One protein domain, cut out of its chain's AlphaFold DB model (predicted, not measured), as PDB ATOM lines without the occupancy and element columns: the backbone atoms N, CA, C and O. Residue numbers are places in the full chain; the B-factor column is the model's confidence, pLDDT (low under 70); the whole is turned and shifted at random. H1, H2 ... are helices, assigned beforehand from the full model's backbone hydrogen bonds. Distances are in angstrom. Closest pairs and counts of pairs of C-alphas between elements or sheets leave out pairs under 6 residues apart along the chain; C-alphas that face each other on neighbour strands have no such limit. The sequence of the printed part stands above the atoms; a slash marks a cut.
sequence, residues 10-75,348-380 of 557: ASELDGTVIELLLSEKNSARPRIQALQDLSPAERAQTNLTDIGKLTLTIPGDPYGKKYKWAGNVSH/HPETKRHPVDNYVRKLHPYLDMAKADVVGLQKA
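AT A GLANCE: This is residues 10 to 75 and 348 to 380 of the 557 residues of an uncharacterized protein of Monosporascus sp. CRB-8-3 (UniProt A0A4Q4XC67). There is little regular structure here: look for a body of loops, with residues 44 to 75 and 364 to 380 winding round its middle, short helices H1 and H2 toward one end of the long axis and H3 toward the other. The printed part has 99 residues with three named helices, in the order H1, H2, H3, and no named strand. The class is all helix, though named elements hold only 19 residues. It is compact, radius of gyration of the C-alphas 13.9 A, and elongated, spanning 41 by 27 by 23 A.

IN THESE COORDINATES: Find C-alpha 15 at (141.932, 140.857, 325.359); from there H1, residues 15 to 22, runs 10.4 A. H2 is residues 40 to 43, 5.1 A. H3, residues 357 to 363, runs 9.8 A to C-alpha 363 at (133.266, 126.581, 308.082).

HOW THE PARTS SIT: H1 is apart from H2 and H3, and H2 is apart from H3. In H1 and H3 every O i to N i+4 pair is within hydrogen-bond range; H2 is too short for one.

THE WHOLE: The C-alphas farthest apart, of Asp 37 and Arg 353, are 41.6 A apart. H1 to H2 is a long link. Residues 76 to 347 are cut out, leaving 16.2 A between C-alphas 75 and 348. Residues 10 to 16 and 351 to 353 have pLDDT under 70.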
ATOM      1  N   ALA A  10     132.897 137.993 322.439       30.94
ATOM      2  CA  ALA A  10     133.242 136.756 323.145       30.94
ATOM      3  C   ALA A  10     133.507 137.092 324.620       30.94
ATOM      4  O   ALA A  10     134.098 138.142 324.862       30.94
ATOM      5  N   SER A  11     133.111 136.227 325.566       39.53
ATOM      6  CA  SER A  11     133.335 136.466 326.995       39.53
ATOM      7  C   SER A  11     134.765 136.941 327.189       39.53
ATOM      8  O   SER A  11     135.709 136.199 326.902       39.53
ATOM      9  N   GLU A  12     134.913 138.204 327.582       38.84
ATOM     10  CA  GLU A  12     136.190 138.835 327.849       38.84
ATOM     11  C   GLU A  12     136.850 138.076 329.015       38.84
ATOM     12  O   GLU A  12     136.874 138.507 330.165       38.84
ATOM     13  N   LEU A  13     137.564 136.988 328.711       46.56
ATOM     14  CA  LEU A  13     138.974 137.058 329.047       46.56
ATOM     15  C   LEU A  13     139.475 138.250 328.266       46.56
ATOM     16  O   LEU A  13     139.792 138.128 327.084       46.56
ATOM     17  N   ASP A  14     139.354 139.395 328.936       56.00
ATOM     18  CA  ASP A  14     139.893 140.696 328.613       56.00
ATOM     19  C   ASP A  14     140.991 140.461 327.579       56.00
ATOM     20  O   ASP A  14     141.959 139.756 327.892       56.00
ATOM     21  N   GLY A  15     140.832 140.930 326.333       60.53
ATOM     22  CA  GLY A  15     141.932 140.857 325.359       60.53
ATOM     23  C   GLY A  15     143.235 141.279 326.044       60.53
ATOM     24  O   GLY A  15     144.235 140.582 325.958       60.53
ATOM     25  N   THR A  16     143.105 142.268 326.931       65.81
ATOM     26  CA  THR A  16     143.994 142.692 328.009       65.81
ATOM     27  C   THR A  16     144.697 141.588 328.814       65.81
ATOM     28  O   THR A  16     145.905 141.661 328.959       65.81
ATOM     29  N   VAL A  17     144.024 140.574 329.371       77.38
ATOM     30  CA  VAL A  17     144.652 139.508 330.182       77.38
ATOM     31  C   VAL A  17     145.461 138.556 329.308       77.38
ATOM     32  O   VAL A  17     146.577 138.208 329.681       77.38
ATOM     33  N   ILE A  18     144.932 138.133 328.155       76.56
ATOM     34  CA  ILE A  18     145.696 137.278 327.235       76.56
ATOM     35  C   ILE A  18     146.876 138.065 326.669       76.56
ATOM     36  O   ILE A  18     147.996 137.575 326.698       76.56
ATOM     37  N   GLU A  19     146.658 139.295 326.218       81.50
ATOM     38  CA  GLU A  19     147.720 140.175 325.741       81.50
ATOM     39  C   GLU A  19     148.757 140.432 326.830       81.50
ATOM     40  O   GLU A  19     149.942 140.332 326.541       81.50
ATOM     41  N   LEU A  20     148.354 140.673 328.081       84.50
ATOM     42  CA  LEU A  20     149.260 140.806 329.227       84.50
ATOM     43  C   LEU A  20     150.105 139.541 329.409       84.50
ATOM     44  O   LEU A  20     151.322 139.627 329.562       84.50
ATOM     45  N   LEU A  21     149.477 138.362 329.368       85.31
ATOM     46  CA  LEU A  21     150.189 137.092 329.481       85.31
ATOM     47  C   LEU A  21     151.175 136.916 328.318       85.31
ATOM     48  O   LEU A  21     152.347 136.613 328.539       85.31
ATOM     49  N   LEU A  22     150.758 137.195 327.089       85.44
ATOM     50  CA  LEU A  22     151.625 137.115 325.914       85.44
ATOM     51  C   LEU A  22     152.705 138.213 325.893       85.44
ATOM     52  O   LEU A  22     153.714 138.067 325.198       85.44
ATOM     53  N   SER A  23     152.527 139.286 326.671       84.50
ATOM     54  CA  SER A  23     153.408 140.455 326.693       84.50
ATOM     55  C   SER A  23     154.583 140.361 327.672       84.50
ATOM     56  O   SER A  23     155.246 141.356 327.952       84.50
ATOM     57  N   GLU A  24     154.894 139.200 328.242       83.88
ATOM     58  CA  GLU A  24     156.098 139.067 329.071       83.88
ATOM     59  C   GLU A  24     157.003 137.962 328.559       83.88
ATOM     60  O   GLU A  24     156.566 136.884 328.155       83.88
ATOM     61  N   LYS A  25     158.311 138.229 328.606       83.81
ATOM     62  CA  LYS A  25     159.323 137.273 328.170       83.81
ATOM     63  C   LYS A  25     159.424 136.110 329.142       83.81
ATOM     64  O   LYS A  25     159.566 136.289 330.349       83.81
ATOM     65  N   ASN A  26     159.512 134.914 328.580       84.12
ATOM     66  CA  ASN A  26     159.900 133.734 329.325       84.12
ATOM     67  C   ASN A  26     161.426 133.703 329.487       84.12
ATOM     68  O   ASN A  26     162.158 133.473 328.522       84.12
ATOM     69  N   SER A  27     161.922 133.898 330.710       82.62
ATOM     70  CA  SER A  27     163.363 133.888 331.009       82.62
ATOM     71  C   SER A  27     164.041 132.548 330.699       82.62
ATOM     72  O   SER A  27     165.227 132.526 330.375       82.62
ATOM     73  N   ALA A  28     163.295 131.439 330.720       80.88
ATOM     74  CA  ALA A  28     163.795 130.128 330.304       80.88
ATOM     75  C   ALA A  28     163.886 129.979 328.774       80.88
ATOM     76  O   ALA A  28     164.512 129.043 328.275       80.88
ATOM     77  N   ARG A  29     163.255 130.882 328.011       82.19
ATOM     78  CA  ARG A  29     163.184 130.861 326.542       82.19
ATOM     79  C   ARG A  29     163.415 132.263 325.958       82.19
ATOM     80  O   ARG A  29     162.579 132.759 325.206       82.19
ATOM     81  N   PRO A  30     164.575 132.893 326.220       80.38
ATOM     82  CA  PRO A  30     164.812 134.304 325.894       80.38
ATOM     83  C   PRO A  30     164.832 134.608 324.387       80.38
ATOM     84  O   PRO A  30     164.830 135.768 323.995       80.38
ATOM     85  N   ARG A  31     164.885 133.572 323.539       87.12
ATOM     86  CA  ARG A  31     164.888 133.692 322.074       87.12
ATOM     87  C   ARG A  31     163.491 133.859 321.473       87.12
ATOM     88  O   ARG A  31     163.399 134.187 320.298       87.12
ATOM     89  N   ILE A  32     162.428 133.593 322.235       88.44
ATOM     90  CA  ILE A  32     161.053 133.775 321.766       88.44
ATOM     91  C   ILE A  32     160.639 135.207 322.102       88.44
ATOM     92  O   ILE A  32     160.632 135.587 323.273       88.44
ATOM     93  N   GLN A  33     160.338 136.003 321.075       88.81
ATOM     94  CA  GLN A  33     159.812 137.357 321.248       88.81
ATOM     95  C   GLN A  33     158.443 137.306 321.931       88.81
ATOM     96  O   GLN A  33     157.627 136.435 321.619       88.81
ATOM     97  N   ALA A  34     158.209 138.237 322.853       91.62
ATOM     98  CA  ALA A  34     156.894 138.446 323.441       91.62
ATOM     99  C   ALA A  34     156.014 139.259 322.480       91.62
ATOM    100  O   ALA A  34     156.522 139.896 321.555       91.62
ATOM    101  N   LEU A  35     154.698 139.244 322.685       90.69
ATOM    102  CA  LEU A  35     153.750 139.903 321.784       90.69
ATOM    103  C   LEU A  35     154.059 141.397 321.588       90.69
ATOM    104  O   LEU A  35     153.975 141.898 320.465       90.69
ATOM    105  N   GLN A  36     154.469 142.108 322.645       89.88
ATOM    106  CA  GLN A  36     154.814 143.530 322.565       89.88
ATOM    107  C   GLN A  36     156.055 143.812 321.712       89.88
ATOM    108  O   GLN A  36     156.166 144.907 321.170       89.88
ATOM    109  N   ASP A  37     156.952 142.833 321.575       91.62
ATOM    110  CA  ASP A  37     158.187 142.964 320.800       91.62
ATOM    111  C   ASP A  37     157.969 142.724 319.296       91.62
ATOM    112  O   ASP A  37     158.878 142.967 318.504       91.62
ATOM    113  N   LEU A  38     156.792 142.223 318.899       91.69
ATOM    114  CA  LEU A  38     156.447 141.978 317.502       91.69
ATOM    115  C   LEU A  38     155.934 143.245 316.814       91.69
ATOM    116  O   LEU A  38     155.074 143.957 317.348       91.69
ATOM    117  N   SER A  39     156.385 143.463 315.579       93.50
ATOM    118  CA  SER A  39     155.815 144.447 314.659       93.50
ATOM    119  C   SER A  39     154.372 144.087 314.267       93.50
ATOM    120  O   SER A  39     153.976 142.921 314.347       93.50
ATOM    121  N   PRO A  40     153.565 145.046 313.773       92.81
ATOM    122  CA  PRO A  40     152.205 144.757 313.312       92.81
ATOM    123  C   PRO A  40     152.127 143.648 312.249       92.81
ATOM    124  O   PRO A  40     151.200 142.844 312.271       92.81
ATOM    125  N   ALA A  41     153.115 143.568 311.350       92.88
ATOM    126  CA  ALA A  41     153.174 142.531 310.319       92.88
ATOM    127  C   ALA A  41     153.460 141.139 310.906       92.88
ATOM    128  O   ALA A  41     152.851 140.159 310.483       92.88
ATOM    129  N   GLU A  42     154.345 141.052 311.901       92.25
ATOM    130  CA  GLU A  42     154.634 139.799 312.611       92.25
ATOM    131  C   GLU A  42     153.444 139.349 313.461       92.25
ATOM    132  O   GLU A  42     153.138 138.161 313.509       92.25
ATOM    133  N   ARG A  43     152.722 140.286 314.090       91.06
ATOM    134  CA  ARG A  43     151.498 139.960 314.838       91.06
ATOM    135  C   ARG A  43     150.403 139.402 313.943       91.06
ATOM    136  O   ARG A  43     149.719 138.484 314.369       91.06
ATOM    137  N   ALA A  44     150.269 139.925 312.723       91.31
ATOM    138  CA  ALA A  44     149.293 139.472 311.733       91.31
ATOM    139  C   ALA A  44     149.689 138.156 311.029       91.31
ATOM    140  O   ALA A  44     148.958 137.679 310.155       91.31
ATOM    141  N   GLN A  45     150.845 137.571 311.364       92.12
ATOM    142  CA  GLN A  45     151.295 136.319 310.771       92.12
ATOM    143  C   GLN A  45     150.367 135.160 311.158       92.12
ATOM    144  O   GLN A  45     150.090 134.924 312.332       92.12
ATOM    145  N   THR A  46     149.951 134.388 310.156       92.94
ATOM    146  CA  THR A  46     149.176 133.150 310.314       92.94
ATOM    147  C   THR A  46     150.058 131.919 310.071       92.94
ATOM    148  O   THR A  46     151.270 132.027 309.873       92.94
ATOM    149  N   ASN A  47     149.473 130.720 310.074       92.62
ATOM    150  CA  ASN A  47     150.168 129.434 309.920       92.62
ATOM    151  C   ASN A  47     151.228 129.171 311.002       92.62
ATOM    152  O   ASN A  47     152.210 128.456 310.784       92.62
ATOM    153  N   LEU A  48     151.012 129.733 312.191       92.31
ATOM    154  CA  LEU A  48     151.888 129.579 313.350       92.31
ATOM    155  C   LEU A  48     151.900 128.128 313.863       92.31
ATOM    156  O   LEU A  48     152.929 127.622 314.314       92.31
ATOM    157  N   THR A  49     150.766 127.429 313.772       93.25
ATOM    158  CA  THR A  49     150.633 126.011 314.124       93.25
ATOM    159  C   THR A  49     149.416 125.378 313.440       93.25
ATOM    160  O   THR A  49     148.627 126.073 312.815       93.25
ATOM    161  N   ASP A  50     149.265 124.057 313.561       90.50
ATOM    162  CA  ASP A  50     148.126 123.300 313.028       90.50
ATOM    163  C   ASP A  50     147.770 122.108 313.947       90.50
ATOM    164  O   ASP A  50     148.529 121.757 314.862       90.50
ATOM    165  N   ILE A  51     146.618 121.478 313.712       85.50
ATOM    166  CA  ILE A  51     146.165 120.240 314.356       85.50
ATOM    167  C   ILE A  51     147.099 119.085 313.967       85.50
ATOM    168  O   ILE A  51     147.614 119.010 312.854       85.50
ATOM    169  N   GLY A  52     147.373 118.168 314.901       87.19
ATOM    170  CA  GLY A  52     148.266 117.031 314.650       87.19
ATOM    171  C   GLY A  52     149.760 117.383 314.649       87.19
ATOM    172  O   GLY A  52     150.602 116.479 314.653       87.19
ATOM    173  N   LYS A  53     150.118 118.674 314.708       91.25
ATOM    174  CA  LYS A  53     151.504 119.154 314.733       91.25
ATOM    175  C   LYS A  53     151.968 119.463 316.159       91.25
ATOM    176  O   LYS A  53     151.229 120.002 316.977       91.25
ATOM    177  N   LEU A  54     153.218 119.095 316.456       94.94
ATOM    178  CA  LEU A  54     153.905 119.513 317.678       94.94
ATOM    179  C   LEU A  54     154.622 120.832 317.388       94.94
ATOM    180  O   LEU A  54     155.530 120.852 316.557       94.94
ATOM    181  N   THR A  55     154.255 121.889 318.102       95.00
ATOM    182  CA  THR A  55     154.875 123.212 317.987       95.00
ATOM    183  C   THR A  55     155.307 123.653 319.379       95.00
ATOM    184  O   THR A  55     154.479 123.916 320.246       95.00
ATOM    185  N   LEU A  56     156.619 123.671 319.625       92.88
ATOM    186  CA  LEU A  56     157.195 124.003 320.937       92.88
ATOM    187  C   LEU A  56     157.595 125.476 321.069       92.88
ATOM    188  O   LEU A  56     158.048 125.890 322.138       92.88
ATOM    189  N   THR A  57     157.480 126.235 319.982       92.94
ATOM    190  CA  THR A  57     157.849 127.644 319.886       92.94
ATOM    191  C   THR A  57     156.863 128.323 318.956       92.94
ATOM    192  O   THR A  57     156.714 127.891 317.815       92.94
ATOM    193  N   ILE A  58     156.200 129.359 319.457       93.62
ATOM    194  CA  ILE A  58     155.226 130.157 318.722       93.62
ATOM    195  C   ILE A  58     155.712 131.613 318.814       93.62
ATOM    196  O   ILE A  58     155.881 132.117 319.923       93.62
ATOM    197  N   PRO A  59     156.030 132.278 317.690       91.19
ATOM    198  CA  PRO A  59     156.394 133.695 317.703       91.19
ATOM    199  C   PRO A  59     155.324 134.542 318.401       91.19
ATOM    200  O   PRO A  59     154.138 134.355 318.146       91.19
ATOM    201  N   GLY A  60     155.736 135.445 319.295       91.81
ATOM    202  CA  GLY A  60     154.821 136.290 320.073       91.81
ATOM    203  C   GLY A  60     154.141 135.593 321.252       91.81
ATOM    204  O   GLY A  60     153.391 136.241 321.976       91.81
ATOM    205  N   ASP A  61     154.421 134.307 321.474       93.44
ATOM    206  CA  ASP A  61     153.916 133.535 322.606       93.44
ATOM    207  C   ASP A  61     155.079 132.792 323.308       93.44
ATOM    208  O   ASP A  61     155.429 131.653 322.969       93.44
ATOM    209  N   PRO A  62     155.729 133.436 324.300       91.69
ATOM    210  CA  PRO A  62     156.915 132.898 324.975       91.69
ATOM    211  C   PRO A  62     156.683 131.625 325.801       91.69
ATOM    212  O   PRO A  62     157.646 130.951 326.197       91.69
ATOM    213  N   TYR A  63     155.426 131.291 326.088       93.19
ATOM    214  CA  TYR A  63     155.038 130.179 326.959       93.19
ATOM    215  C   TYR A  63     154.240 129.099 326.218       93.19
ATOM    216  O   TYR A  63     154.242 127.942 326.651       93.19
ATOM    217  N   GLY A  64     153.628 129.453 325.090       93.88
ATOM    218  CA  GLY A  64     152.748 128.613 324.304       93.88
ATOM    219  C   GLY A  64     153.410 127.368 323.736       93.88
ATOM    220  O   GLY A  64     154.498 127.380 323.147       93.88
ATOM    221  N   LYS A  65     152.703 126.249 323.890       94.12
ATOM    222  CA  LYS A  65     153.037 124.961 323.287       94.12
ATOM    223  C   LYS A  65     151.796 124.342 322.674       94.12
ATOM    224  O   LYS A  65     150.741 124.259 323.297       94.12
ATOM    225  N   LYS A  66     151.941 123.815 321.464       95.19
ATOM    226  CA  LYS A  66     150.922 123.012 320.794       95.19
ATOM    227  C   LYS A  66     151.354 121.552 320.774       95.19
ATOM    228  O   LYS A  66     152.326 121.212 320.107       95.19
ATOM    229  N   TYR A  67     150.617 120.677 321.452       94.50
ATOM    230  CA  TYR A  67     150.801 119.225 321.331       94.50
ATOM    231  C   TYR A  67     149.999 118.665 320.151       94.50
ATOM    232  O   TYR A  67     148.925 119.186 319.837       94.50
ATOM    233  N   LYS A  68     150.492 117.567 319.549       93.44
ATOM    234  CA  LYS A  68     149.869 116.912 318.381       93.44
ATOM    235  C   LYS A  68     148.405 116.540 318.622       93.44
ATOM    236  O   LYS A  68     147.572 116.750 317.754       93.44
ATOM    237  N   TRP A  69     148.118 116.000 319.803       92.06
ATOM    238  CA  TRP A  69     146.796 115.515 320.208       92.06
ATOM    239  C   TRP A  69     145.903 116.611 320.807       92.06
ATOM    240  O   TRP A  69     144.717 116.384 321.026       92.06
ATOM    241  N   ALA A  70     146.449 117.790 321.113       94.00
ATOM    242  CA  ALA A  70     145.682 118.839 321.773       94.00
ATOM    243  C   ALA A  70     144.795 119.600 320.771       94.00
ATOM    244  O   ALA A  70     145.120 119.693 319.587       94.00
ATOM    245  N   GLY A  71     143.716 120.207 321.249       92.31
ATOM    246  CA  GLY A  71     142.809 121.089 320.512       92.31
ATOM    247  C   GLY A  71     143.021 122.578 320.798       92.31
ATOM    248  O   GLY A  71     142.287 123.401 320.260       92.31
ATOM    249  N   ASN A  72     144.014 122.918 321.627       94.06
ATOM    250  CA  ASN A  72     144.415 124.270 322.041       94.06
ATOM    251  C   ASN A  72     145.953 124.422 322.073       94.06
ATOM    252  O   ASN A  72     146.687 123.425 321.987       94.06
ATOM    253  N   VAL A  73     146.419 125.670 322.200       94.31
ATOM    254  CA  VAL A  73     147.775 126.037 322.648       94.31
ATOM    255  C   VAL A  73     147.752 126.157 324.175       94.31
ATOM    256  O   VAL A  73     146.831 126.759 324.719       94.31
ATOM    257  N   SER A  74     148.729 125.564 324.865       94.06
ATOM    258  CA  SER A  74     148.786 125.530 326.331       94.06
ATOM    259  C   SER A  74     150.051 126.162 326.912       94.06
ATOM    260  O   SER A  74     151.097 126.189 326.261       94.06
ATOM    261  N   HIS A  75     149.953 126.633 328.158       93.25
ATOM    262  CA  HIS A  75     150.959 127.451 328.850       93.25
ATOM    263  C   HIS A  75     151.407 126.791 330.161       93.25
ATOM    264  O   HIS A  75     151.437 127.405 331.224       93.25
ATOM    265  N   HIS A 348     142.022 117.521 321.319       88.25
ATOM    266  CA  HIS A 348     141.151 117.868 320.199       88.25
ATOM    267  C   HIS A 348     139.980 116.867 320.153       88.25
ATOM    268  O   HIS A 348     140.164 115.709 320.528       88.25
ATOM    269  N   PRO A 349     138.786 117.275 319.688       79.69
ATOM    270  CA  PRO A 349     137.652 116.376 319.516       79.69
ATOM    271  C   PRO A 349     138.029 115.153 318.680       79.69
ATOM    272  O   PRO A 349     138.805 115.256 317.723       79.69
ATOM    273  N   GLU A 350     137.495 113.990 319.050       72.19
ATOM    274  CA  GLU A 350     137.790 112.730 318.375       72.19
ATOM    275  C   GLU A 350     137.108 112.687 317.004       72.19
ATOM    276  O   GLU A 350     135.939 112.324 316.863       72.19
ATOM    277  N   THR A 351     137.868 113.033 315.965       64.44
ATOM    278  CA  THR A 351     137.370 113.102 314.585       64.44
ATOM    279  C   THR A 351     136.924 111.748 314.037       64.44
ATOM    280  O   THR A 351     136.171 111.710 313.074       64.44
ATOM    281  N   LYS A 352     137.336 110.615 314.627       63.94
ATOM    282  CA  LYS A 352     136.788 109.300 314.249       63.94
ATOM    283  C   LYS A 352     135.350 109.123 314.725       63.94
ATOM    284  O   LYS A 352     134.570 108.457 314.050       63.94
ATOM    285  N   ARG A 353     135.009 109.699 315.882       63.41
ATOM    286  CA  ARG A 353     133.657 109.672 316.456       63.41
ATOM    287  C   ARG A 353     132.769 110.746 315.829       63.41
ATOM    288  O   ARG A 353     131.576 110.521 315.649       63.41
ATOM    289  N   HIS A 354     133.373 111.867 315.434       74.38
ATOM    290  CA  HIS A 354     132.690 112.991 314.802       74.38
ATOM    291  C   HIS A 354     133.434 113.454 313.534       74.38
ATOM    292  O   HIS A 354     134.127 114.474 313.543       74.38
ATOM    293  N   PRO A 355     133.310 112.728 312.404       73.94
ATOM    294  CA  PRO A 355     134.062 113.042 311.177       73.94
ATOM    295  C   PRO A 355     133.772 114.422 310.587       73.94
ATOM    296  O   PRO A 355     134.575 114.966 309.830       73.94
ATOM    297  N   VAL A 356     132.635 115.004 310.963       81.12
ATOM    298  CA  VAL A 356     132.187 116.316 310.506       81.12
ATOM    299  C   VAL A 356     132.890 117.461 311.245       81.12
ATOM    300  O   VAL A 356     132.934 118.567 310.716       81.12
ATOM    301  N   ASP A 357     133.524 117.223 312.396       78.69
ATOM    302  CA  ASP A 357     134.179 118.278 313.186       78.69
ATOM    303  C   ASP A 357     135.274 118.998 312.391       78.69
ATOM    304  O   ASP A 357     135.379 120.224 312.425       78.69
ATOM    305  N   ASN A 358     136.054 118.250 311.604       79.31
ATOM    306  CA  ASN A 358     137.069 118.827 310.721       79.31
ATOM    307  C   ASN A 358     136.452 119.728 309.650       79.31
ATOM    308  O   ASN A 358     137.005 120.780 309.336       79.31
ATOM    309  N   TYR A 359     135.307 119.334 309.094       83.25
ATOM    310  CA  TYR A 359     134.580 120.159 308.136       83.25
ATOM    311  C   TYR A 359     133.994 121.408 308.807       83.25
ATOM    312  O   TYR A 359     134.137 122.511 308.285       83.25
ATOM    313  N   VAL A 360     133.423 121.275 310.005       80.50
ATOM    314  CA  VAL A 360     132.880 122.407 310.771       80.50
ATOM    315  C   VAL A 360     133.964 123.432 311.100       80.50
ATOM    316  O   VAL A 360     133.729 124.629 310.959       80.50
ATOM    317  N   ARG A 361     135.186 122.998 311.430       78.38
ATOM    318  CA  ARG A 361     136.327 123.917 311.573       78.38
ATOM    319  C   ARG A 361     136.613 124.700 310.291       78.38
ATOM    320  O   ARG A 361     136.870 125.894 310.364       78.38
ATOM    321  N   LYS A 362     136.508 124.078 309.110       81.75
ATOM    322  CA  LYS A 362     136.676 124.790 307.827       81.75
ATOM    323  C   LYS A 362     135.589 125.849 307.608       81.75
ATOM    324  O   LYS A 362     135.885 126.891 307.028       81.75
ATOM    325  N   LEU A 363     134.367 125.605 308.093       82.88
ATOM    326  CA  LEU A 363     133.266 126.581 308.082       82.88
ATOM    327  C   LEU A 363     133.457 127.720 309.094       82.88
ATOM    328  O   LEU A 363     132.816 128.766 308.983       82.88
ATOM    329  N   HIS A 364     134.337 127.531 310.073       81.19
ATOM    330  CA  HIS A 364     134.610 128.480 311.140       81.19
ATOM    331  C   HIS A 364     136.101 128.832 311.158       81.19
ATOM    332  O   HIS A 364     136.830 128.327 312.007       81.19
ATOM    333  N   PRO A 365     136.570 129.735 310.268       80.69
ATOM    334  CA  PRO A 365     137.983 130.118 310.191       80.69
ATOM    335  C   PRO A 365     138.575 130.602 311.521       80.69
ATOM    336  O   PRO A 365     139.768 130.455 311.744       80.69
ATOM    337  N   TYR A 366     137.744 131.127 312.427       82.12
ATOM    338  CA  TYR A 366     138.153 131.525 313.777       82.12
ATOM    339  C   TYR A 366     138.492 130.341 314.706       82.12
ATOM    340  O   TYR A 366     139.038 130.572 315.775       82.12
ATOM    341  N   LEU A 367     138.170 129.094 314.329       84.88
ATOM    342  CA  LEU A 367     138.559 127.837 314.998       84.88
ATOM    343  C   LEU A 367     139.713 127.114 314.279       84.88
ATOM    344  O   LEU A 367     140.127 126.028 314.700       84.88
ATOM    345  N   ASP A 368     140.199 127.681 313.174       87.44
ATOM    346  CA  ASP A 368     141.286 127.142 312.368       87.44
ATOM    347  C   ASP A 368     142.615 127.750 312.835       87.44
ATOM    348  O   ASP A 368     142.944 128.900 312.543       87.44
ATOM    349  N   MET A 369     143.396 126.963 313.574       89.56
ATOM    350  CA  MET A 369     144.682 127.407 314.118       89.56
ATOM    351  C   MET A 369     145.703 127.780 313.045       89.56
ATOM    352  O   MET A 369     146.574 128.604 313.315       89.56
ATOM    353  N   ALA A 370     145.601 127.208 311.842       90.25
ATOM    354  CA  ALA A 370     146.489 127.564 310.744       90.25
ATOM    355  C   ALA A 370     146.154 128.951 310.177       90.25
ATOM    356  O   ALA A 370     147.012 129.604 309.589       90.25
ATOM    357  N   LYS A 371     144.928 129.443 310.378       90.12
ATOM    358  CA  LYS A 371     144.492 130.774 309.926       90.12
ATOM    359  C   LYS A 371     144.507 131.829 311.024       90.12
ATOM    360  O   LYS A 371     144.373 133.007 310.710       90.12
ATOM    361  N   ALA A 372     144.657 131.422 312.278       90.50
ATOM    362  CA  ALA A 372     144.722 132.334 313.403       90.50
ATOM    363  C   ALA A 372     146.079 133.050 313.475       90.50
ATOM    364  O   ALA A 372     147.129 132.465 313.193       90.50
ATOM    365  N   ASP A 373     146.028 134.317 313.874       90.12
ATOM    366  CA  ASP A 373     147.190 135.105 314.265       90.12
ATOM    367  C   ASP A 373     147.588 134.809 315.726       90.12
ATOM    368  O   ASP A 373     146.966 133.979 316.396       90.12
ATOM    369  N   VAL A 374     148.637 135.461 316.242       85.69
ATOM    370  CA  VAL A 374     149.193 135.145 317.575       85.69
ATOM    371  C   VAL A 374     148.140 135.259 318.686       85.69
ATOM    372  O   VAL A 374     148.010 134.358 319.516       85.69
ATOM    373  N   VAL A 375     147.359 136.344 318.694       84.38
ATOM    374  CA  VAL A 375     146.311 136.585 319.705       84.38
ATOM    375  C   VAL A 375     145.106 135.670 319.458       84.38
ATOM    376  O   VAL A 375     144.529 135.101 320.390       84.38
ATOM    377  N   GLY A 376     144.745 135.476 318.192       87.62
ATOM    378  CA  GLY A 376     143.649 134.636 317.740       87.62
ATOM    379  C   GLY A 376     143.850 133.154 318.037       87.62
ATOM    380  O   GLY A 376     142.858 132.456 318.238       87.62
ATOM    381  N   LEU A 377     145.088 132.662 318.151       88.75
ATOM    382  CA  LEU A 377     145.372 131.254 318.469       88.75
ATOM    383  C   LEU A 377     144.713 130.788 319.770       88.75
ATOM    384  O   LEU A 377     144.253 129.646 319.850       88.75
ATOM    385  N   GLN A 378     144.629 131.662 320.776       86.12
ATOM    386  CA  GLN A 378     143.987 131.330 322.052       86.12
ATOM    387  C   GLN A 378     142.467 131.176 321.906       86.12
ATOM    388  O   GLN A 378     141.846 130.402 322.636       86.12
ATOM    389  N   LYS A 379     141.873 131.878 320.932       84.81
ATOM    390  CA  LYS A 379     140.447 131.804 320.584       84.81
ATOM    391  C   LYS A 379     140.155 130.654 319.613       84.81
ATOM    392  O   LYS A 379     139.083 130.057 319.690       84.81
ATOM    393  N   ALA A 380     141.123 130.274 318.777       88.44
ATOM    394  CA  ALA A 380     141.038 129.190 317.795       88.44
ATOM    395  C   ALA A 380     141.160 127.781 318.400       88.44
ATOM    396  O   ALA A 380     141.740 126.866 317.812       88.44
TER     397      ALA A 380